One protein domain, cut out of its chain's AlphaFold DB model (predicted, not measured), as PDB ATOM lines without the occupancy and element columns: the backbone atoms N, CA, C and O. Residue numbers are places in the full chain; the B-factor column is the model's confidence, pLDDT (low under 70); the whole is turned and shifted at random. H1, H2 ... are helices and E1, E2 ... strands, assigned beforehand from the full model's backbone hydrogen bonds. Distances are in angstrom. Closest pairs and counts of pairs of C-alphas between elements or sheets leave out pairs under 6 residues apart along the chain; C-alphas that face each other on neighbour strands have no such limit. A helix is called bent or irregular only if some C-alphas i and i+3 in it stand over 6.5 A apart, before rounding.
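AT A GLANCE: This is residues 213 to 292 and 362 to 442 of the 684 residues of the protein "uncharacterized protein LOC106768398 isoform X2" of Vigna radiata var. radiata (UniProt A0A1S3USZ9). Two lobes stand side by side: a small sheet of three strands, E1 E2 E3, with H8 over one face and H6 packed on the first residues of H8, and a bundle of four helices, H1 to H4, running alternately up and down, with H5 across one end. The lobes meet where H2 grazes the sheet at E3 and where H7 comes near H1, while H9 lies near the last residue of H2. The printed part has 161 residues, with nine named helices and three strands in the order H1 to H6, E1 to E3, H7 to H9; the sheet, E1 E2 E3, is antiparallel and the class is mostly helix. The whole is compact, with a radius of gyration of the C-alphas of 16.0 A and spans of 45 by 37 by 28 A.

HOW THE PARTS SIT: Look first at E1, residues 375 to 378, E2, 381 to 385, and E3, 393 to 397: they form a meander, each strand the antiparallel neighbour of the one before. N 376 and O 383 are 3.0 A apart, and N 382 and O 396 are 2.8 A apart, both within hydrogen-bond range. H8, residues 418 to 429, is on one face at a height over the sheet of 9.4 A, making two layers, a sheet with a helix on one face; C-alphas 396 and 420 are the closest of E3 and H8, at 6.4 A. H6, residues 363 to 369, touches H8 at a steep tilt of 65 degrees, closest at C-alphas 367 and 418, 4.3 A. H2, residues 227 to 245, is the hub and only grazes the sheet, C-alphas 231 and 397 being closest at 6.8 A. It forms helical hairpins with H1, residues 213 to 224 (C-alphas 221 and 230 closest, 5.6 A), and with H3, residues 252 to 260 (240 and 253, 6.4 A). H4, residues 265 to 274, touches H1, closest at C-alphas 224 and 267, 5.9 A, a shallow tilt of 28 degrees, opposite ways. H5, residues 276 to 288, touches H2 at a steep tilt of 48 degrees, closest at C-alphas 245 and 287, 5.4 A. H7, residues 409 to 412, is close to H1 but not clearly touching, and H9, residues 437 to 442, stands so to H2. Every O i to N i+4 pair is within range in H1, H2, H3, H6, H8 and H9, but 5 of 6 in H4 and 7 of 9 in H5; H7 is too short for one.

IN THESE COORDINATES: Find C-alpha 375 at (21.672, 19.916, -24.785), where E1 begins; E2 is 13.4 A long and E3 13.2 A. H2 runs 26.7 A from C-alpha 227 at (22.618, 16.457, -45.601); H5 is 19.4 A, H8 16.6 A and H1 16.4 A. H5 is irregular: C-alphas 277 and 280 are 7.5 A apart. H9 ends at C-alpha 442, (37.376, 43.656, -29.328).

THE WHOLE: The C-alphas of Pro 277 and Arg 390 are the two farthest apart, 46.2 A. Residues 293 to 361 are not printed, and C-alphas 292 and 362 are 15.9 A apart across that cut. The link from E3 to H7 is long, 11 residues, and residues 405 to 406 in it pair antiparallel with residues 396 to 397 of E3. The mean pLDDT of the printed part is 90.6, and no printed residue is under 70; H9 has a mean of 80.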
ATOM      1  N   VAL A 213      24.097  37.037 -45.803       92.12
ATOM      2  CA  VAL A 213      25.020  36.074 -46.424       92.12
ATOM      3  C   VAL A 213      24.788  34.687 -45.843       92.12
ATOM      4  O   VAL A 213      24.552  33.737 -46.585       92.12
ATOM      5  N   ARG A 214      24.751  34.590 -44.506       93.12
ATOM      6  CA  ARG A 214      24.440  33.351 -43.791       93.12
ATOM      7  C   ARG A 214      23.102  32.764 -44.250       93.12
ATOM      8  O   ARG A 214      23.064  31.591 -44.611       93.12
ATOM      9  N   HIS A 215      22.034  33.564 -44.245       92.31
ATOM     10  CA  HIS A 215      20.693  33.132 -44.646       92.31
ATOM     11  C   HIS A 215      20.682  32.568 -46.072       92.31
ATOM     12  O   HIS A 215      20.216  31.454 -46.304       92.31
ATOM     13  N   LEU A 216      21.245  33.308 -47.031       91.12
ATOM     14  CA  LEU A 216      21.244  32.932 -48.444       91.12
ATOM     15  C   LEU A 216      22.111  31.705 -48.730       91.12
ATOM     16  O   LEU A 216      21.681  30.825 -49.477       91.12
ATOM     17  N   TRP A 217      23.297  31.613 -48.124       94.00
ATOM     18  CA  TRP A 217      24.126  30.415 -48.227       94.00
ATOM     19  C   TRP A 217      23.388  29.208 -47.663       94.00
ATOM     20  O   TRP A 217      23.254  28.206 -48.357       94.00
ATOM     21  N   HIS A 218      22.840  29.315 -46.451       92.88
ATOM     22  CA  HIS A 218      22.146  28.205 -45.803       92.88
ATOM     23  C   HIS A 218      20.934  27.733 -46.610       92.88
ATOM     24  O   HIS A 218      20.816  26.549 -46.919       92.88
ATOM     25  N   LYS A 219      20.079  28.667 -47.034       91.88
ATOM     26  CA  LYS A 219      18.894  28.381 -47.845       91.88
ATOM     27  C   LYS A 219      19.246  27.650 -49.142       91.88
ATOM     28  O   LYS A 219      18.554  26.709 -49.521       91.88
ATOM     29  N   ASN A 220      20.312  28.061 -49.831       91.75
ATOM     30  CA  ASN A 220      20.732  27.410 -51.074       91.75
ATOM     31  C   ASN A 220      21.439  26.071 -50.836       91.75
ATOM     32  O   ASN A 220      21.262  25.157 -51.633       91.75
ATOM     33  N   LEU A 221      22.163  25.901 -49.726       91.62
ATOM     34  CA  LEU A 221      22.706  24.595 -49.338       91.62
ATOM     35  C   LEU A 221      21.579  23.580 -49.113       91.62
ATOM     36  O   LEU A 221      21.605  22.503 -49.710       91.62
ATOM     37  N   VAL A 222      20.565  23.945 -48.322       88.56
ATOM     38  CA  VAL A 222      19.420  23.070 -48.019       88.56
ATOM     39  C   VAL A 222      18.643  22.701 -49.288       88.56
ATOM     40  O   VAL A 222      18.274  21.546 -49.480       88.56
ATOM     41  N   LYS A 223      18.449  23.653 -50.209       87.56
ATOM     42  CA  LYS A 223      17.734  23.430 -51.481       87.56
ATOM     43  C   LYS A 223      18.492  22.590 -52.513       87.56
ATOM     44  O   LYS A 223      17.875  22.072 -53.454       87.56
ATOM     45  N   CYS A 224      19.820  22.544 -52.443       84.50
ATOM     46  CA  CYS A 224      20.640  22.008 -53.529       84.50
ATOM     47  C   CYS A 224      21.319  20.683 -53.202       84.50
ATOM     48  O   CYS A 224      21.642  19.954 -54.135       84.50
ATOM     49  N   LEU A 225      21.524  20.364 -51.924       84.19
ATOM     50  CA  LEU A 225      22.443  19.302 -51.515       84.19
ATOM     51  C   LEU A 225      21.790  18.303 -50.564       84.19
ATOM     52  O   LEU A 225      20.807  18.606 -49.894       84.19
ATOM     53  N   LYS A 226      22.389  17.114 -50.456       86.31
ATOM     54  CA  LYS A 226      22.074  16.132 -49.405       86.31
ATOM     55  C   LYS A 226      22.741  16.527 -48.084       86.31
ATOM     56  O   LYS A 226      23.790  17.172 -48.105       86.31
ATOM     57  N   SER A 227      22.188  16.074 -46.957       84.12
ATOM     58  CA  SER A 227      22.618  16.457 -45.601       84.12
ATOM     59  C   SER A 227      24.135  16.366 -45.379       84.12
ATOM     60  O   SER A 227      24.734  17.321 -44.890       84.12
ATOM     61  N   ASP A 228      24.788  15.288 -45.820       88.00
ATOM     62  CA  ASP A 228      26.239  15.117 -45.632       88.00
ATOM     63  C   ASP A 228      27.071  16.197 -46.336       88.00
ATOM     64  O   ASP A 228      28.040  16.710 -45.768       88.00
ATOM     65  N   MET A 229      26.689  16.581 -47.560       91.81
ATOM     66  CA  MET A 229      27.388  17.641 -48.289       91.81
ATOM     67  C   MET A 229      27.040  19.029 -47.786       91.81
ATOM     68  O   MET A 229      27.931  19.876 -47.717       91.81
ATOM     69  N   GLN A 230      25.800  19.254 -47.344       91.69
ATOM     70  CA  GLN A 230      25.446  20.500 -46.664       91.69
ATOM     71  C   GLN A 230      26.399  20.741 -45.487       91.69
ATOM     72  O   GLN A 230      26.996  21.812 -45.383       91.69
ATOM     73  N   ILE A 231      26.612  19.722 -44.645       91.81
ATOM     74  CA  ILE A 231      27.486  19.805 -43.470       91.81
ATOM     75  C   ILE A 231      28.932  20.110 -43.874       91.81
ATOM     76  O   ILE A 231      29.544  21.000 -43.279       91.81
ATOM     77  N   LYS A 232      29.481  19.415 -44.881       93.81
ATOM     78  CA  LYS A 232      30.867  19.613 -45.347       93.81
ATOM     79  C   LYS A 232      31.095  21.009 -45.927       93.81
ATOM     80  O   LYS A 232      31.986  21.719 -45.460       93.81
ATOM     81  N   ILE A 233      30.256  21.430 -46.872       94.88
ATOM     82  CA  ILE A 233      30.377  22.739 -47.528       94.88
ATOM     83  C   ILE A 233      30.182  23.864 -46.514       94.88
ATOM     84  O   ILE A 233      30.970  24.807 -46.462       94.88
ATOM     85  N   SER A 234      29.180  23.746 -45.643       94.25
ATOM     86  CA  SER A 234      28.916  24.745 -44.608       94.25
ATOM     87  C   SER A 234      30.065  24.862 -43.598       94.25
ATOM     88  O   SER A 234      30.433  25.970 -43.201       94.25
ATOM     89  N   ARG A 235      30.703  23.737 -43.239       94.00
ATOM     90  CA  ARG A 235      31.905  23.724 -42.392       94.00
ATOM     91  C   ARG A 235      33.064  24.459 -43.056       94.00
ATOM     92  O   ARG A 235      33.689  25.292 -42.400       94.00
ATOM     93  N   ARG A 236      33.331  24.181 -44.337       95.06
ATOM     94  CA  ARG A 236      34.406  24.840 -45.092       95.06
ATOM     95  C   ARG A 236      34.150  26.339 -45.220       95.06
ATOM     96  O   ARG A 236      35.031  27.118 -44.875       95.06
ATOM     97  N   LEU A 237      32.937  26.752 -45.590       94.69
ATOM     98  CA  LEU A 237      32.547  28.167 -45.630       94.69
ATOM     99  C   LEU A 237      32.725  28.851 -44.265       94.69
ATOM    100  O   LEU A 237      33.231  29.969 -44.198       94.69
ATOM    101  N   GLY A 238      32.356  28.178 -43.171       92.56
ATOM    102  CA  GLY A 238      32.507  28.716 -41.814       92.56
ATOM    103  C   GLY A 238      33.964  28.931 -41.440       92.56
ATOM    104  O   GLY A 238      34.315  29.979 -40.902       92.56
ATOM    105  N   TRP A 239      34.813  27.968 -41.790       92.31
ATOM    106  CA  TRP A 239      36.253  28.070 -41.609       92.31
ATOM    107  C   TRP A 239      36.854  29.215 -42.439       92.31
ATOM    108  O   TRP A 239      37.641  29.994 -41.904       92.31
ATOM    109  N   ILE A 240      36.449  29.382 -43.703       93.81
ATOM    110  CA  ILE A 240      36.925  30.478 -44.568       93.81
ATOM    111  C   ILE A 240      36.567  31.838 -43.959       93.81
ATOM    112  O   ILE A 240      37.436  32.698 -43.811       93.81
ATOM    113  N   VAL A 241      35.306  32.023 -43.554       91.69
ATOM    114  CA  VAL A 241      34.832  33.282 -42.956       91.69
ATOM    115  C   VAL A 241      35.582  33.602 -41.660       91.69
ATOM    116  O   VAL A 241      35.991  34.749 -41.476       91.69
ATOM    117  N   ASP A 242      35.809  32.617 -40.784       89.56
ATOM    118  CA  ASP A 242      36.567  32.822 -39.541       89.56
ATOM    119  C   ASP A 242      38.025  33.236 -39.823       89.56
ATOM    120  O   ASP A 242      38.503  34.208 -39.239       89.56
ATOM    121  N   ASN A 243      38.698  32.597 -40.789       91.75
ATOM    122  CA  ASN A 243      40.064  32.966 -41.187       91.75
ATOM    123  C   ASN A 243      40.141  34.382 -41.769       91.75
ATOM    124  O   ASN A 243      41.028  35.153 -41.402       91.75
ATOM    125  N   ILE A 244      39.199  34.763 -42.636       91.69
ATOM    126  CA  ILE A 244      39.130  36.125 -43.189       91.69
ATOM    127  C   ILE A 244      38.960  37.146 -42.063       91.69
ATOM    128  O   ILE A 244      39.715  38.115 -41.989       91.69
ATOM    129  N   CYS A 245      38.026  36.901 -41.142       88.69
ATOM    130  CA  CYS A 245      37.769  37.779 -40.002       88.69
ATOM    131  C   CYS A 245      38.971  37.913 -39.049       88.69
ATOM    132  O   CYS A 245      39.106  38.922 -38.354       88.69
ATOM    133  N   ARG A 246      39.847  36.902 -39.004       88.81
ATOM    134  CA  ARG A 246      41.095  36.898 -38.223       88.81
ATOM    135  C   ARG A 246      42.298  37.457 -38.982       88.81
ATOM    136  O   ARG A 246      43.403  37.418 -38.448       88.81
ATOM    137  N   LEU A 247      42.096  38.001 -40.186       86.94
ATOM    138  CA  LEU A 247      43.153  38.502 -41.075       86.94
ATOM    139  C   LEU A 247      44.139  37.407 -41.526       86.94
ATOM    140  O   LEU A 247      45.295  37.688 -41.828       86.94
ATOM    141  N   GLN A 248      43.676  36.157 -41.562       86.44
ATOM    142  CA  GLN A 248      44.443  34.968 -41.955       86.44
ATOM    143  C   GLN A 248      43.973  34.372 -43.293       86.44
ATOM    144  O   GLN A 248      44.524  33.377 -43.749       86.44
ATOM    145  N   GLY A 249      42.964  34.968 -43.934       83.38
ATOM    146  CA  GLY A 249      42.409  34.515 -45.209       83.38
ATOM    147  C   GLY A 249      42.361  35.618 -46.263       83.38
ATOM    148  O   GLY A 249      42.232  36.796 -45.930       83.38
ATOM    149  N   ASN A 250      42.441  35.228 -47.535       87.56
ATOM    150  CA  ASN A 250      42.291  36.100 -48.702       87.56
ATOM    151  C   ASN A 250      41.373  35.426 -49.750       87.56
ATOM    152  O   ASN A 250      40.728  34.418 -49.456       87.56
ATOM    153  N   THR A 251      41.307  35.980 -50.963       88.19
ATOM    154  CA  THR A 251      40.459  35.468 -52.054       88.19
ATOM    155  C   THR A 251      40.765  34.018 -52.447       88.19
ATOM    156  O   THR A 251      39.832  33.297 -52.793       88.19
ATOM    157  N   SER A 252      42.013  33.553 -52.307       90.81
ATOM    158  CA  SER A 252      42.416  32.198 -52.714       90.81
ATOM    159  C   SER A 252      41.663  31.109 -51.953       90.81
ATOM    160  O   SER A 252      41.375  30.061 -52.513       90.81
ATOM    161  N   LEU A 253      41.253  31.365 -50.704       93.62
ATOM    162  CA  LEU A 253      40.468  30.401 -49.927       93.62
ATOM    163  C   LEU A 253      39.111  30.092 -50.573       93.62
ATOM    164  O   LEU A 253      38.609  28.976 -50.451       93.62
ATOM    165  N   PHE A 254      38.504  31.073 -51.249       93.25
ATOM    166  CA  PHE A 254      37.268  30.853 -51.996       93.25
ATOM    167  C   PHE A 254      37.519  30.209 -53.362       93.25
ATOM    168  O   PHE A 254      36.659  29.472 -53.837       93.25
ATOM    169  N   GLU A 255      38.672  30.459 -53.983       91.56
ATOM    170  CA  GLU A 255      39.085  29.778 -55.217       91.56
ATOM    171  C   GLU A 255      39.295  28.282 -54.957       91.56
ATOM    172  O   GLU A 255      38.627  27.459 -55.580       91.56
ATOM    173  N   GLU A 256      40.081  27.937 -53.932       94.06
ATOM    174  CA  GLU A 256      40.268  26.560 -53.456       94.06
ATOM    175  C   GLU A 256      38.934  25.888 -53.109       94.06
ATOM    176  O   GLU A 256      38.716  24.725 -53.424       94.06
ATOM    177  N   PHE A 257      38.012  26.617 -52.475       95.12
ATOM    178  CA  PHE A 257      36.673  26.115 -52.168       95.12
ATOM    179  C   PHE A 257      35.862  25.763 -53.421       95.12
ATOM    180  O   PHE A 257      35.178  24.741 -53.448       95.12
ATOM    181  N   MET A 258      35.919  26.602 -54.457       93.62
ATOM    182  CA  MET A 258      35.217  26.340 -55.715       93.62
ATOM    183  C   MET A 258      35.822  25.159 -56.481       93.62
ATOM    184  O   MET A 258      35.095  24.485 -57.211       93.62
ATOM    185  N   GLU A 259      37.125  24.916 -56.330       93.50
ATOM    186  CA  GLU A 259      37.808  23.742 -56.881       93.50
ATOM    187  C   GLU A 259      37.469  22.468 -56.093       93.50
ATOM    188  O   GLU A 259      37.132  21.449 -56.692       93.50
ATOM    189  N   GLU A 260      37.482  22.536 -54.758       94.69
ATOM    190  CA  GLU A 260      37.192  21.417 -53.849       94.69
ATOM    191  C   GLU A 260      35.775  20.852 -54.044       94.69
ATOM    192  O   GLU A 260      35.578  19.639 -53.985       94.69
ATOM    193  N   PHE A 261      34.789  21.718 -54.295       93.06
ATOM    194  CA  PHE A 261      33.376  21.336 -54.428       93.06
ATOM    195  C   PHE A 261      32.833  21.477 -55.852       93.06
ATOM    196  O   PHE A 261      31.625  21.638 -56.036       93.06
ATOM    197  N   ILE A 262      33.701  21.403 -56.866       90.62
ATOM    198  CA  ILE A 262      33.318  21.584 -58.274       90.62
ATOM    199  C   ILE A 262      32.228  20.604 -58.743       90.62
ATOM    200  O   ILE A 262      31.395  20.971 -59.572       90.62
ATOM    201  N   ASP A 263      32.195  19.397 -58.172       89.44
ATOM    202  CA  ASP A 263      31.220  18.350 -58.497       89.44
ATOM    203  C   ASP A 263      29.788  18.700 -58.046       89.44
ATOM    204  O   ASP A 263      28.810  18.202 -58.608       89.44
ATOM    205  N   GLU A 264      29.632  19.607 -57.075       91.19
ATOM    206  CA  GLU A 264      28.337  20.048 -56.545       91.19
ATOM    207  C   GLU A 264      27.753  21.201 -57.382       91.19
ATOM    208  O   GLU A 264      27.472  22.305 -56.895       91.19
ATOM    209  N   SER A 265      27.577  20.922 -58.678       86.50
ATOM    210  CA  SER A 265      27.294  21.898 -59.740       86.50
ATOM    211  C   SER A 265      26.153  22.862 -59.413       86.50
ATOM    212  O   SER A 265      26.332  24.071 -59.500       86.50
ATOM    213  N   LYS A 266      25.010  22.368 -58.920       90.19
ATOM    214  CA  LYS A 266      23.838  23.211 -58.615       90.19
ATOM    215  C   LYS A 266      24.144  24.313 -57.591       90.19
ATOM    216  O   LYS A 266      23.678  25.441 -57.741       90.19
ATOM    217  N   PHE A 267      24.892  23.997 -56.531       91.50
ATOM    218  CA  PHE A 267      25.271  25.000 -55.534       91.50
ATOM    219  C   PHE A 267      26.421  25.879 -56.038       91.50
ATOM    220  O   PHE A 267      26.414  27.082 -55.785       91.50
ATOM    221  N   MET A 268      27.377  25.313 -56.779       93.62
ATOM    222  CA  MET A 268      28.499  26.072 -57.337       93.62
ATOM    223  C   MET A 268      28.072  27.081 -58.405       93.62
ATOM    224  O   MET A 268      28.588  28.195 -58.409       93.62
ATOM    225  N   ASP A 269      27.105  26.752 -59.259       92.62
ATOM    226  CA  ASP A 269      26.556  27.670 -60.263       92.62
ATOM    227  C   ASP A 269      25.879  28.871 -59.593       92.62
ATOM    228  O   ASP A 269      26.118  30.029 -59.952       92.62
ATOM    229  N   TYR A 270      25.099  28.608 -58.540       92.94
ATOM    230  CA  TYR A 270      24.570  29.650 -57.663       92.94
ATOM    231  C   TYR A 270      25.703  30.477 -57.039       92.94
ATOM    232  O   TYR A 270      25.695  31.706 -57.110       92.94
ATOM    233  N   PHE A 271      26.700  29.820 -56.443       92.75
ATOM    234  CA  PHE A 271      27.757  30.508 -55.712       92.75
ATOM    235  C   PHE A 271      28.592  31.409 -56.631       92.75
ATOM    236  O   PHE A 271      28.861  32.563 -56.293       92.75
ATOM    237  N   LYS A 272      28.936  30.916 -57.825       92.44
ATOM    238  CA  LYS A 272      29.687  31.648 -58.849       92.44
ATOM    239  C   LYS A 272      28.885  32.801 -59.442       92.44
ATOM    240  O   LYS A 272      29.421  33.893 -59.575       92.44
ATOM    241  N   SER A 273      27.610  32.598 -59.765       91.38
ATOM    242  CA  SER A 273      26.776  33.678 -60.317       91.38
ATOM    243  C   SER A 273      26.526  34.797 -59.304       91.38
ATOM    244  O   SER A 273      26.539  35.972 -59.658       91.38
ATOM    245  N   THR A 274      26.334  34.433 -58.036       89.06
ATOM    246  CA  THR A 274      25.894  35.361 -56.994       89.06
ATOM    247  C   THR A 274      27.046  36.013 -56.228       89.06
ATOM    248  O   THR A 274      27.060  37.229 -56.026       89.06
ATOM    249  N   TRP A 275      27.989  35.211 -55.730       90.44
ATOM    250  CA  TRP A 275      28.968  35.664 -54.739       90.44
ATOM    251  C   TRP A 275      30.311  35.991 -55.360       90.44
ATOM    252  O   TRP A 275      30.922  36.967 -54.936       90.44
ATOM    253  N   HIS A 276      30.747  35.257 -56.385       88.94
ATOM    254  CA  HIS A 276      32.056  35.472 -57.007       88.94
ATOM    255  C   HIS A 276      32.337  36.940 -57.388       88.94
ATOM    256  O   HIS A 276      33.386  37.446 -56.987       88.94
ATOM    257  N   PRO A 277      31.409  37.694 -58.021       90.31
ATOM    258  CA  PRO A 277      31.648  39.104 -58.348       90.31
ATOM    259  C   PRO A 277      31.802  40.018 -57.120       90.31
ATOM    260  O   PRO A 277      32.329  41.121 -57.230       90.31
ATOM    261  N   ARG A 278      31.321  39.587 -55.946       89.81
ATOM    262  CA  ARG A 278      31.222  40.394 -54.717       89.81
ATOM    263  C   ARG A 278      32.155  39.908 -53.601       89.81
ATOM    264  O   ARG A 278      32.265  40.589 -52.582       89.81
ATOM    265  N   ILE A 279      32.838  38.769 -53.772       89.81
ATOM    266  CA  ILE A 279      33.719  38.167 -52.754       89.81
ATOM    267  C   ILE A 279      34.794  39.154 -52.298       89.81
ATOM    268  O   ILE A 279      34.993  39.302 -51.098       89.81
ATOM    269  N   GLY A 280      35.430  39.881 -53.223       92.00
ATOM    270  CA  GLY A 280      36.460  40.863 -52.871       92.00
ATOM    271  C   GLY A 280      35.940  41.963 -51.937       92.00
ATOM    272  O   GLY A 280      36.573  42.270 -50.927       92.00
ATOM    273  N   ALA A 281      34.747  42.499 -52.217       92.00
ATOM    274  CA  ALA A 281      34.109  43.508 -51.371       92.00
ATOM    275  C   ALA A 281      33.759  42.948 -49.982       92.00
ATOM    276  O   ALA A 281      34.005  43.604 -48.971       92.00
ATOM    277  N   TRP A 282      33.245  41.716 -49.916       92.38
ATOM    278  CA  TRP A 282      32.948  41.043 -48.649       92.38
ATOM    279  C   TRP A 282      34.200  40.725 -47.829       92.38
ATOM    280  O   TRP A 282      34.192  40.956 -46.623       92.38
ATOM    281  N   ILE A 283      35.278  40.245 -48.454       92.50
ATOM    282  CA  ILE A 283      36.566  40.011 -47.783       92.50
ATOM    283  C   ILE A 283      37.063  41.316 -47.171       92.50
ATOM    284  O   ILE A 283      37.338  41.364 -45.974       92.50
ATOM    285  N   ASN A 284      37.110  42.382 -47.972       92.31
ATOM    286  CA  ASN A 284      37.551  43.687 -47.501       92.31
ATOM    287  C   ASN A 284      36.685  44.181 -46.330       92.31
ATOM    288  O   ASN A 284      37.219  44.608 -45.308       92.31
ATOM    289  N   ALA A 285      35.357  44.072 -46.424       92.31
ATOM    290  CA  ALA A 285      34.457  44.470 -45.344       92.31
ATOM    291  C   ALA A 285      34.670  43.648 -44.061       92.31
ATOM    292  O   ALA A 285      34.761  44.226 -42.984       92.31
ATOM    293  N   LEU A 286      34.808  42.321 -44.155       91.19
ATOM    294  CA  LEU A 286      35.032  41.443 -42.997       91.19
ATOM    295  C   LEU A 286      36.399  41.665 -42.328       91.19
ATOM    296  O   LEU A 286      36.531  41.458 -41.122       91.19
ATOM    297  N   GLN A 287      37.410  42.088 -43.090       90.56
ATOM    298  CA  GLN A 287      38.741  42.402 -42.569       90.56
ATOM    299  C   GLN A 287      38.822  43.804 -41.948       90.56
ATOM    300  O   GLN A 287      39.585  44.021 -41.005       90.56
ATOM    301  N   THR A 288      38.064  44.769 -42.477       88.75
ATOM    302  CA  THR A 288      38.201  46.192 -42.115       88.75
ATOM    303  C   THR A 288      37.121  46.704 -41.168       88.75
ATOM    304  O   THR A 288      37.363  47.674 -40.445       88.75
ATOM    305  N   LEU A 289      35.940  46.079 -41.144       90.38
ATOM    306  CA  LEU A 289      34.811  46.490 -40.314       90.38
ATOM    307  C   LEU A 289      34.580  45.498 -39.162       90.38
ATOM    308  O   LEU A 289      34.692  44.284 -39.349       90.38
ATOM    309  N   PRO A 290      34.202  45.985 -37.965       90.00
ATOM    310  CA  PRO A 290      33.737  45.118 -36.895       90.00
ATOM    311  C   PRO A 290      32.502  44.313 -37.309       90.00
ATOM    312  O   PRO A 290      31.602  44.832 -37.975       90.00
ATOM    313  N   LEU A 291      32.427  43.060 -36.864       90.75
ATOM    314  CA  LEU A 291      31.293  42.185 -37.151       90.75
ATOM    315  C   LEU A 291      30.135  42.429 -36.171       90.75
ATOM    316  O   LEU A 291      30.328  42.409 -34.950       90.75
ATOM    317  N   ALA A 292      28.921  42.597 -36.702       92.44
ATOM    318  CA  ALA A 292      27.699  42.690 -35.910       92.44
ATOM    319  C   ALA A 292      27.473  41.433 -35.051       92.44
ATOM    320  O   ALA A 292      27.825  40.310 -35.423       92.44
ATOM    321  N   THR A 362      12.635  36.731 -30.564       93.69
ATOM    322  CA  THR A 362      13.734  36.468 -31.506       93.69
ATOM    323  C   THR A 362      14.331  35.086 -31.234       93.69
ATOM    324  O   THR A 362      14.267  34.593 -30.104       93.69
ATOM    325  N   SER A 363      14.958  34.460 -32.234       93.81
ATOM    326  CA  SER A 363      15.624  33.159 -32.044       93.81
ATOM    327  C   SER A 363      16.704  33.212 -30.960       93.81
ATOM    328  O   SER A 363      16.872  32.253 -30.212       93.81
ATOM    329  N   TRP A 364      17.365  34.361 -30.793       94.62
ATOM    330  CA  TRP A 364      18.295  34.607 -29.691       94.62
ATOM    331  C   TRP A 364      17.628  34.499 -28.321       94.62
ATOM    332  O   TRP A 364      18.112  33.777 -27.454       94.62
ATOM    333  N   ARG A 365      16.483  35.159 -28.125       94.00
ATOM    334  CA  ARG A 365      15.743  35.085 -26.857       94.00
ATOM    335  C   ARG A 365      15.166  33.702 -26.599       94.00
ATOM    336  O   ARG A 365      15.250  33.219 -25.478       94.00
ATOM    337  N   LYS A 366      14.640  33.044 -27.633       94.19
ATOM    338  CA  LYS A 366      14.197  31.648 -27.533       94.19
ATOM    339  C   LYS A 366      15.338  30.727 -27.100       94.19
ATOM    340  O   LYS A 366      15.149  29.909 -26.212       94.19
ATOM    341  N   ALA A 367      16.542  30.917 -27.643       95.31
ATOM    342  CA  ALA A 367      17.714  30.140 -27.252       95.31
ATOM    343  C   ALA A 367      18.069  30.302 -25.766       95.31
ATOM    344  O   ALA A 367      18.517  29.346 -25.142       95.31
ATOM    345  N   LEU A 368      17.867  31.488 -25.180       93.25
ATOM    346  CA  LEU A 368      18.098  31.704 -23.745       93.25
ATOM    347  C   LEU A 368      17.121  30.914 -22.864       93.25
ATOM    348  O   LEU A 368      17.485  30.563 -21.744       93.25
ATOM    349  N   ASN A 369      15.926  30.609 -23.373       94.06
ATOM    350  CA  ASN A 369      14.911  29.858 -22.641       94.06
ATOM    351  C   ASN A 369      15.160  28.346 -22.642       94.06
ATOM    352  O   ASN A 369      14.623  27.667 -21.774       94.06
ATOM    353  N   ILE A 370      15.974  27.819 -23.564       95.75
ATOM    354  CA  ILE A 370      16.353  26.399 -23.594       95.75
ATOM    355  C   ILE A 370      17.336  26.131 -22.437       95.75
ATOM    356  O   ILE A 370      18.367  26.801 -22.380       95.75
ATOM    357  N   PRO A 371      17.092  25.184 -21.511       94.88
ATOM    358  CA  PRO A 371      18.041  24.801 -20.466       94.88
ATOM    359  C   PRO A 371      19.356  24.238 -21.018       94.88
ATOM    360  O   PRO A 371      19.378  23.564 -22.042       94.88
ATOM    361  N   ASP A 372      20.474  24.461 -20.316       94.94
ATOM    362  CA  ASP A 372      21.760  23.826 -20.673       94.94
ATOM    363  C   ASP A 372      21.690  22.284 -20.539       94.94
ATOM    364  O   ASP A 372      22.403  21.580 -21.248       94.94
ATOM    365  N   ALA A 373      20.815  21.762 -19.667       94.19
ATOM    366  CA  ALA A 373      20.603  20.325 -19.452       94.19
ATOM    367  C   ALA A 373      19.903  19.616 -20.625       94.19
ATOM    368  O   ALA A 373      20.048  18.407 -20.775       94.19
ATOM    369  N   ASP A 374      19.192  20.368 -21.468       95.50
ATOM    370  CA  ASP A 374      18.484  19.841 -22.641       95.50
ATOM    371  C   ASP A 374      19.384  19.753 -23.879       95.50
ATOM    372  O   ASP A 374      18.909  19.501 -24.984       95.50
ATOM    373  N   VAL A 375      20.690  19.980 -23.707       95.62
ATOM    374  CA  VAL A 375      21.672  19.916 -24.785       95.62
ATOM    375  C   VAL A 375      22.758  18.902 -24.461       95.62
ATOM    376  O   VAL A 375      23.587  19.108 -23.570       95.62
ATOM    377  N   SER A 376      22.819  17.841 -25.258       93.81
ATOM    378  CA  SER A 376      23.923  16.884 -25.239       93.81
ATOM    379  C   SER A 376      24.812  17.100 -26.459       93.81
ATOM    380  O   SER A 376      24.350  17.034 -27.597       93.81
ATOM    381  N   ILE A 377      26.096  17.367 -26.224       91.75
ATOM    382  CA  ILE A 377      27.094  17.530 -27.287       91.75
ATOM    383  C   ILE A 377      27.815  16.193 -27.461       91.75
ATOM    384  O   ILE A 377      28.385  15.680 -26.500       91.75
ATOM    385  N   GLU A 378      27.774  15.661 -28.676       87.44
ATOM    386  CA  GLU A 378      28.487  14.466 -29.135       87.44
ATOM    387  C   GLU A 378      29.525  14.890 -30.195       87.44
ATOM    388  O   GLU A 378      29.532  16.036 -30.656       87.44
ATOM    389  N   ASP A 379      30.442  14.008 -30.591       81.38
ATOM    390  CA  ASP A 379      31.509  14.391 -31.524       81.38
ATOM    391  C   ASP A 379      30.944  14.888 -32.869       81.38
ATOM    392  O   ASP A 379      30.333  14.155 -33.646       81.38
ATOM    393  N   GLY A 380      31.151  16.182 -33.145       79.94
ATOM    394  CA  GLY A 380      30.747  16.853 -34.385       79.94
ATOM    395  C   GLY A 380      29.278  17.293 -34.474       79.94
ATOM    396  O   GLY A 380      28.918  17.958 -35.456       79.94
ATOM    397  N   CYS A 381      28.439  16.982 -33.479       92.00
ATOM    398  CA  CYS A 381      27.029  17.377 -33.447       92.00
ATOM    399  C   CYS A 381      26.495  17.596 -32.019       92.00
ATOM    400  O   CYS A 381      27.065  17.151 -31.033       92.00
ATOM    401  N   ALA A 382      25.382  18.306 -31.887       95.38
ATOM    402  CA  ALA A 382      24.678  18.465 -30.624       95.38
ATOM    403  C   ALA A 382      23.212  18.098 -30.808       95.38
ATOM    404  O   ALA A 382      22.609  18.440 -31.821       95.38
ATOM    405  N   LYS A 383      22.639  17.426 -29.817       96.38
ATOM    406  CA  LYS A 383      21.208  17.141 -29.738       96.38
ATOM    407  C   LYS A 383      20.578  18.122 -28.763       96.38
ATOM    408  O   LYS A 383      21.122  18.337 -27.681       96.38
ATOM    409  N   VAL A 384      19.466  18.719 -29.166       96.62
ATOM    410  CA  VAL A 384      18.682  19.653 -28.360       96.62
ATOM    411  C   VAL A 384      17.277  19.086 -28.212       96.62
ATOM    412  O   VAL A 384      16.575  18.925 -29.209       96.62
ATOM    413  N   THR A 385      16.887  18.753 -26.987       95.38
ATOM    414  CA  THR A 385      15.536  18.263 -26.684       95.38
ATOM    415  C   THR A 385      14.552  19.429 -26.682       95.38
ATOM    416  O   THR A 385      14.840  20.486 -26.119       95.38
ATOM    417  N   ASP A 386      13.403  19.247 -27.330       91.62
ATOM    418  CA  ASP A 386      12.336  20.244 -27.368       91.62
ATOM    419  C   ASP A 386      11.711  20.426 -25.968       91.62
ATOM    420  O   ASP A 386      11.721  19.527 -25.120       91.62
ATOM    421  N   GLN A 387      11.247  21.645 -25.681       87.94
ATOM    422  CA  GLN A 387      10.717  21.993 -24.361       87.94
ATOM    423  C   GLN A 387       9.262  21.566 -24.186       87.94
ATOM    424  O   GLN A 387       8.869  21.204 -23.077       87.94
ATOM    425  N   ASP A 388       8.488  21.628 -25.267       86.19
ATOM    426  CA  ASP A 388       7.062  21.322 -25.282       86.19
ATOM    427  C   ASP A 388       6.839  19.820 -25.509       86.19
ATOM    428  O   ASP A 388       5.908  19.238 -24.951       86.19
ATOM    429  N   ASP A 389       7.723  19.181 -26.282       89.50
ATOM    430  CA  ASP A 389       7.686  17.756 -26.608       89.50
ATOM    431  C   ASP A 389       9.028  17.068 -26.305       89.50
ATOM    432  O   ASP A 389       9.971  17.098 -27.093       89.50
ATOM    433  N   ARG A 390       9.117  16.391 -25.157       90.44
ATOM    434  CA  ARG A 390      10.361  15.741 -24.708       90.44
ATOM    435  C   ARG A 390      10.809  14.566 -25.580       90.44
ATOM    436  O   ARG A 390      11.977  14.186 -25.482       90.44
ATOM    437  N   ASP A 391       9.931  14.023 -26.421       90.69
ATOM    438  CA  ASP A 391      10.274  12.948 -27.357       90.69
ATOM    439  C   ASP A 391      10.906  13.496 -28.643       90.69
ATOM    440  O   ASP A 391      11.560  12.772 -29.401       90.69
ATOM    441  N   LYS A 392      10.761  14.801 -28.885       93.62
ATOM    442  CA  LYS A 392      11.312  15.477 -30.047       93.62
ATOM    443  C   LYS A 392      12.710  16.009 -29.755       93.62
ATOM    444  O   LYS A 392      12.949  16.776 -28.824       93.62
ATOM    445  N   VAL A 393      13.651  15.622 -30.609       94.38
ATOM    446  CA  VAL A 393      15.056  16.021 -30.515       94.38
ATOM    447  C   VAL A 393      15.498  16.610 -31.845       94.38
ATOM    448  O   VAL A 393      15.275  16.012 -32.894       94.38
ATOM    449  N   PHE A 394      16.147  17.768 -31.784       96.06
ATOM    450  CA  PHE A 394      16.750  18.430 -32.935       96.06
ATOM    451  C   PHE A 394      18.258  18.238 -32.934       96.06
ATOM    452  O   PHE A 394      18.912  18.377 -31.898       96.06
ATOM    453  N   VAL A 395      18.827  17.964 -34.101       95.62
ATOM    454  CA  VAL A 395      20.265  17.786 -34.278       95.62
ATOM    455  C   VAL A 395      20.877  19.045 -34.884       95.62
ATOM    456  O   VAL A 395      20.386  19.606 -35.866       95.62
ATOM    457  N   VAL A 396      21.976  19.497 -34.284       96.19
ATOM    458  CA  VAL A 396      22.788  20.628 -34.730       96.19
ATOM    459  C   VAL A 396      24.179  20.133 -35.116       96.19
ATOM    460  O   VAL A 396      24.938  19.674 -34.267       96.19
ATOM    461  N   TRP A 397      24.553  20.268 -36.384       94.44
ATOM    462  CA  TRP A 397      25.885  19.925 -36.894       94.44
ATOM    463  C   TRP A 397      26.805  21.142 -36.969       94.44
ATOM    464  O   TRP A 397      26.350  22.288 -37.009       94.44
ATOM    465  N   ASN A 398      28.116  20.888 -37.057       91.75
ATOM    466  CA  ASN A 398      29.158  21.923 -37.085       91.75
ATOM    467  C   ASN A 398      29.068  22.837 -35.856       91.75
ATOM    468  O   ASN A 398      29.024  24.065 -35.976       91.75
ATOM    469  N   THR A 399      28.981  22.223 -34.676       89.00
ATOM    470  CA  THR A 399      28.836  22.906 -33.388       89.00
ATOM    471  C   THR A 399      29.918  23.968 -33.209       89.00
ATOM    472  O   THR A 399      31.092  23.703 -33.455       89.00
ATOM    473  N   GLY A 400      29.536  25.171 -32.776       82.81
ATOM    474  CA  GLY A 400      30.487  26.265 -32.551       82.81
ATOM    475  C   GLY A 400      30.679  27.229 -33.723       82.81
ATOM    476  O   GLY A 400      31.302  28.273 -33.546       82.81
ATOM    477  N   SER A 401      30.117  26.931 -34.894       86.69
ATOM    478  CA  SER A 401      30.160  27.816 -36.059       86.69
ATOM    479  C   SER A 401      28.910  28.697 -36.159       86.69
ATOM    480  O   SER A 401      27.820  28.323 -35.740       86.69
ATOM    481  N   ILE A 402      29.034  29.874 -36.776       79.50
ATOM    482  CA  ILE A 402      27.870  30.674 -37.205       79.50
ATOM    483  C   ILE A 402      27.110  30.007 -38.370       79.50
ATOM    484  O   ILE A 402      25.916  30.241 -38.570       79.50
ATOM    485  N   LEU A 403      27.805  29.145 -39.115       90.50
ATOM    486  CA  LEU A 403      27.267  28.310 -40.187       90.50
ATOM    487  C   LEU A 403      26.968  26.885 -39.689       90.50
ATOM    488  O   LEU A 403      27.107  25.914 -40.422       90.50
ATOM    489  N   SER A 404      26.570  26.725 -38.424       92.19
ATOM    490  CA  SER A 404      25.974  25.460 -37.981       92.19
ATOM    491  C   SER A 404      24.680  25.164 -38.746       92.19
ATOM    492  O   SER A 404      23.978  26.077 -39.191       92.19
ATOM    493  N   ILE A 405      24.359  23.878 -38.868       93.75
ATOM    494  CA  ILE A 405      23.145  23.387 -39.534       93.75
ATOM    495  C   ILE A 405      22.241  22.746 -38.497       93.75
ATOM    496  O   ILE A 405      22.745  22.058 -37.617       93.75
ATOM    497  N   CYS A 406      20.932  22.955 -38.608       94.88
ATOM    498  CA  CYS A 406      19.938  22.305 -37.764       94.88
ATOM    499  C   CYS A 406      18.830  21.688 -38.622       94.88
ATOM    500  O   CYS A 406      18.446  22.244 -39.650       94.88
ATOM    501  N   ASP A 407      18.312  20.546 -38.190       93.94
ATOM    502  CA  ASP A 407      17.209  19.821 -38.832       93.94
ATOM    503  C   ASP A 407      15.810  20.384 -38.524       93.94
ATOM    504  O   ASP A 407      14.824  19.944 -39.114       93.94
ATOM    505  N   CYS A 408      15.690  21.387 -37.647       94.25
ATOM    506  CA  CYS A 408      14.401  22.023 -37.374       94.25
ATOM    507  C   CYS A 408      13.866  22.780 -38.603       94.25
ATOM    508  O   CYS A 408      14.631  23.391 -39.353       94.25
ATOM    509  N   SER A 409      12.540  22.817 -38.768       92.38
ATOM    510  CA  SER A 409      11.877  23.447 -39.923       92.38
ATOM    511  C   SER A 409      12.308  24.897 -40.159       92.38
ATOM    512  O   SER A 409      12.559  25.291 -41.292       92.38
ATOM    513  N   TRP A 410      12.482  25.675 -39.088       91.50
ATOM    514  CA  TRP A 410      12.918  27.068 -39.184       91.50
ATOM    515  C   TRP A 410      14.301  27.217 -39.831       91.50
ATOM    516  O   TRP A 410      14.512  28.114 -40.648       91.50
ATOM    517  N   ALA A 411      15.239  26.329 -39.488       92.50
ATOM    518  CA  ALA A 411      16.572  26.313 -40.081       92.50
ATOM    519  C   ALA A 411      16.549  25.799 -41.526       92.50
ATOM    520  O   ALA A 411      17.269  26.336 -42.362       92.50
ATOM    521  N   GLN A 412      15.672  24.841 -41.846       91.12
ATOM    522  CA  GLN A 412      15.499  24.342 -43.217       91.12
ATOM    523  C   GLN A 412      15.077  25.449 -44.204       91.12
ATOM    524  O   GLN A 412      15.454  25.413 -45.374       91.12
ATOM    525  N   ASP A 413      14.402  26.498 -43.728       89.56
ATOM    526  CA  ASP A 413      14.068  27.682 -44.532       89.56
ATOM    527  C   ASP A 413      15.234  28.679 -44.724       89.56
ATOM    528  O   ASP A 413      15.068  29.717 -45.373       89.56
ATOM    529  N   GLY A 414      16.425  28.396 -44.184       89.94
ATOM    530  CA  GLY A 414      17.582  29.302 -44.222       89.94
ATOM    531  C   GLY A 414      17.802  30.106 -42.939       89.94
ATOM    532  O   GLY A 414      18.842  30.751 -42.783       89.94
ATOM    533  N   ASN A 415      16.842  30.104 -42.012       91.69
ATOM    534  CA  ASN A 415      16.851  31.039 -40.889       91.69
ATOM    535  C   ASN A 415      17.795  30.609 -39.755       91.69
ATOM    536  O   ASN A 415      18.244  29.463 -39.654       91.69
ATOM    537  N   LEU A 416      18.149  31.551 -38.886       92.25
ATOM    538  CA  LEU A 416      18.899  31.290 -37.664       92.25
ATOM    539  C   LEU A 416      17.936  30.838 -36.568       92.25
ATOM    540  O   LEU A 416      17.143  31.632 -36.058       92.25
ATOM    541  N   CYS A 417      18.006  29.557 -36.203       94.44
ATOM    542  CA  CYS A 417      17.169  28.984 -35.155       94.44
ATOM    543  C   CYS A 417      17.791  29.090 -33.759       94.44
ATOM    544  O   CYS A 417      19.002  29.248 -33.571       94.44
ATOM    545  N   GLU A 418      16.920  28.961 -32.769       95.44
ATOM    546  CA  GLU A 418      17.226  28.926 -31.349       95.44
ATOM    547  C   GLU A 418      18.189  27.794 -30.977       95.44
ATOM    548  O   GLU A 418      19.093  28.017 -30.174       95.44
ATOM    549  N   HIS A 419      18.078  26.618 -31.605       95.62
ATOM    550  CA  HIS A 419      18.955  25.474 -31.338       95.62
ATOM    551  C   HIS A 419      20.412  25.775 -31.705       95.62
ATOM    552  O   HIS A 419      21.315  25.536 -30.904       95.62
ATOM    553  N   ILE A 420      20.650  26.371 -32.883       94.94
ATOM    554  CA  ILE A 420      21.995  26.778 -33.323       94.94
ATOM    555  C   ILE A 420      22.591  27.780 -32.332       94.94
ATOM    556  O   ILE A 420      23.723  27.611 -31.876       94.94
ATOM    557  N   LEU A 421      21.823  28.809 -31.966       94.75
ATOM    558  CA  LEU A 421      22.269  29.845 -31.034       94.75
ATOM    559  C   LEU A 421      22.543  29.285 -29.634       94.75
ATOM    560  O   LEU A 421      23.534  29.663 -29.000       94.75
ATOM    561  N   LYS A 422      21.710  28.349 -29.170       95.56
ATOM    562  CA  LYS A 422      21.876  27.674 -27.886       95.56
ATOM    563  C   LYS A 422      23.158  26.851 -27.846       95.56
ATOM    564  O   LYS A 422      23.971  27.028 -26.938       95.56
ATOM    565  N   VAL A 423      23.361  25.994 -28.844       95.00
ATOM    566  CA  VAL A 423      24.555  25.145 -28.957       95.00
ATOM    567  C   VAL A 423      25.810  26.010 -29.049       95.00
ATOM    568  O   VAL A 423      26.768  25.786 -28.311       95.00
ATOM    569  N   LEU A 424      25.782  27.068 -29.866       92.12
ATOM    570  CA  LEU A 424      26.882  28.024 -29.988       92.12
ATOM    571  C   LEU A 424      27.229  28.691 -28.645       92.12
ATOM    572  O   LEU A 424      28.406  28.876 -28.333       92.12
ATOM    573  N   SER A 425      26.221  29.034 -27.840       91.81
ATOM    574  CA  SER A 425      26.405  29.591 -26.496       91.81
ATOM    575  C   SER A 425      27.095  28.599 -25.549       91.81
ATOM    576  O   SER A 425      28.084  28.957 -24.909       91.81
ATOM    577  N   ILE A 426      26.652  27.336 -25.506       92.44
ATOM    578  CA  ILE A 426      27.269  26.297 -24.658       92.44
ATOM    579  C   ILE A 426      28.718  26.031 -25.070       92.44
ATOM    580  O   ILE A 426      29.601  26.003 -24.212       92.44
ATOM    581  N   CYS A 427      28.980  25.874 -26.368       90.12
ATOM    582  CA  CYS A 427      30.326  25.640 -26.882       90.12
ATOM    583  C   CYS A 427      31.307  26.747 -26.458       90.12
ATOM    584  O   CYS A 427      32.442  26.468 -26.071       90.12
ATOM    585  N   ARG A 428      30.855  28.008 -26.451       86.50
ATOM    586  CA  ARG A 428      31.657  29.140 -25.965       86.50
ATOM    587  C   ARG A 428      31.901  29.078 -24.459       86.50
ATOM    588  O   ARG A 428      33.032  29.280 -24.035       86.50
ATOM    589  N   LYS A 429      30.876  28.769 -23.654       86.50
ATOM    590  CA  LYS A 429      31.020  28.639 -22.189       86.50
ATOM    591  C   LYS A 429      32.009  27.539 -21.794       86.50
ATOM    592  O   LYS A 429      32.733  27.698 -20.822       86.50
ATOM    593  N   ARG A 430      32.041  26.433 -22.544       86.81
ATOM    594  CA  ARG A 430      32.955  25.304 -22.305       86.81
ATOM    595  C   ARG A 430      34.386  25.556 -22.799       86.81
ATOM    596  O   ARG A 430      35.233  24.694 -22.603       86.81
ATOM    597  N   GLY A 431      34.652  26.679 -23.472       79.69
ATOM    598  CA  GLY A 431      35.952  26.953 -24.093       79.69
ATOM    599  C   GLY A 431      36.307  25.990 -25.231       79.69
ATOM    600  O   GLY A 431      37.456  25.936 -25.650       79.69
ATOM    601  N   SER A 432      35.334  25.229 -25.750       73.00
ATOM    602  CA  SER A 432      35.568  24.200 -26.771       73.00
ATOM    603  C   SER A 432      35.699  24.776 -28.186       73.00
ATOM    604  O   SER A 432      35.842  24.029 -29.148       73.00
ATOM    605  N   VAL A 433      35.574  26.097 -28.332       78.75
ATOM    606  CA  VAL A 433      35.604  26.822 -29.605       78.75
ATOM    607  C   VAL A 433      36.349  28.132 -29.401       78.75
ATOM    608  O   VAL A 433      36.312  28.715 -28.316       78.75
ATOM    609  N   LEU A 434      36.992  28.612 -30.463       78.00
ATOM    610  CA  LEU A 434      37.629  29.922 -30.496       78.00
ATOM    611  C   LEU A 434      36.675  31.047 -30.037       78.00
ATOM    612  O   LEU A 434      35.462  30.980 -30.279       78.00
ATOM    613  N   PRO A 435      37.218  32.129 -29.439       78.06
ATOM    614  CA  PRO A 435      36.459  33.344 -29.175       78.06
ATOM    615  C   PRO A 435      35.729  33.815 -30.433       78.06
ATOM    616  O   PRO A 435      36.268  33.720 -31.544       78.06
ATOM    617  N   SER A 436      34.519  34.357 -30.258       78.94
ATOM    618  CA  SER A 436      33.767  34.927 -31.378       78.94
ATOM    619  C   SER A 436      34.604  35.984 -32.095       78.94
ATOM    620  O   SER A 436      35.398  36.676 -31.462       78.94
ATOM    621  N   VAL A 437      34.406  36.143 -33.406       82.00
ATOM    622  CA  VAL A 437      35.094  37.180 -34.191       82.00
ATOM    623  C   VAL A 437      34.950  38.554 -33.538       82.00
ATOM    624  O   VAL A 437      35.942  39.250 -33.368       82.00
ATOM    625  N   THR A 438      33.746  38.917 -33.091       76.94
ATOM    626  CA  THR A 438      33.503  40.192 -32.403       76.94
ATOM    627  C   THR A 438      34.326  40.316 -31.116       76.94
ATOM    628  O   THR A 438      34.902  41.369 -30.860       76.94
ATOM    629  N   LEU A 439      34.426  39.249 -30.314       79.50
ATOM    630  CA  LEU A 439      35.229  39.244 -29.086       79.50
ATOM    631  C   LEU A 439      36.731  39.302 -29.396       79.50
ATOM    632  O   LEU A 439      37.472  40.036 -28.752       79.50
ATOM    633  N   PHE A 440      37.178  38.575 -30.419       83.12
ATOM    634  CA  PHE A 440      38.548  38.628 -30.914       83.12
ATOM    635  C   PHE A 440      38.918  40.038 -31.398       83.12
ATOM    636  O   PHE A 440      39.934  40.582 -30.972       83.12
ATOM    637  N   GLN A 441      38.071  40.663 -32.221       79.25
ATOM    638  CA  GLN A 441      38.249  42.035 -32.703       79.25
ATOM    639  C   GLN A 441      38.243  43.041 -31.547       79.25
ATOM    640  O   GLN A 441      39.056  43.961 -31.539       79.25
ATOM    641  N   TYR A 442      37.385  42.845 -30.543       78.62
ATOM    642  CA  TYR A 442      37.376  43.656 -29.328       78.62
ATOM    643  C   TYR A 442      38.698  43.550 -28.558       78.62
ATOM    644  O   TYR A 442      39.316  44.572 -28.262       78.62
TER     645      TYR A 442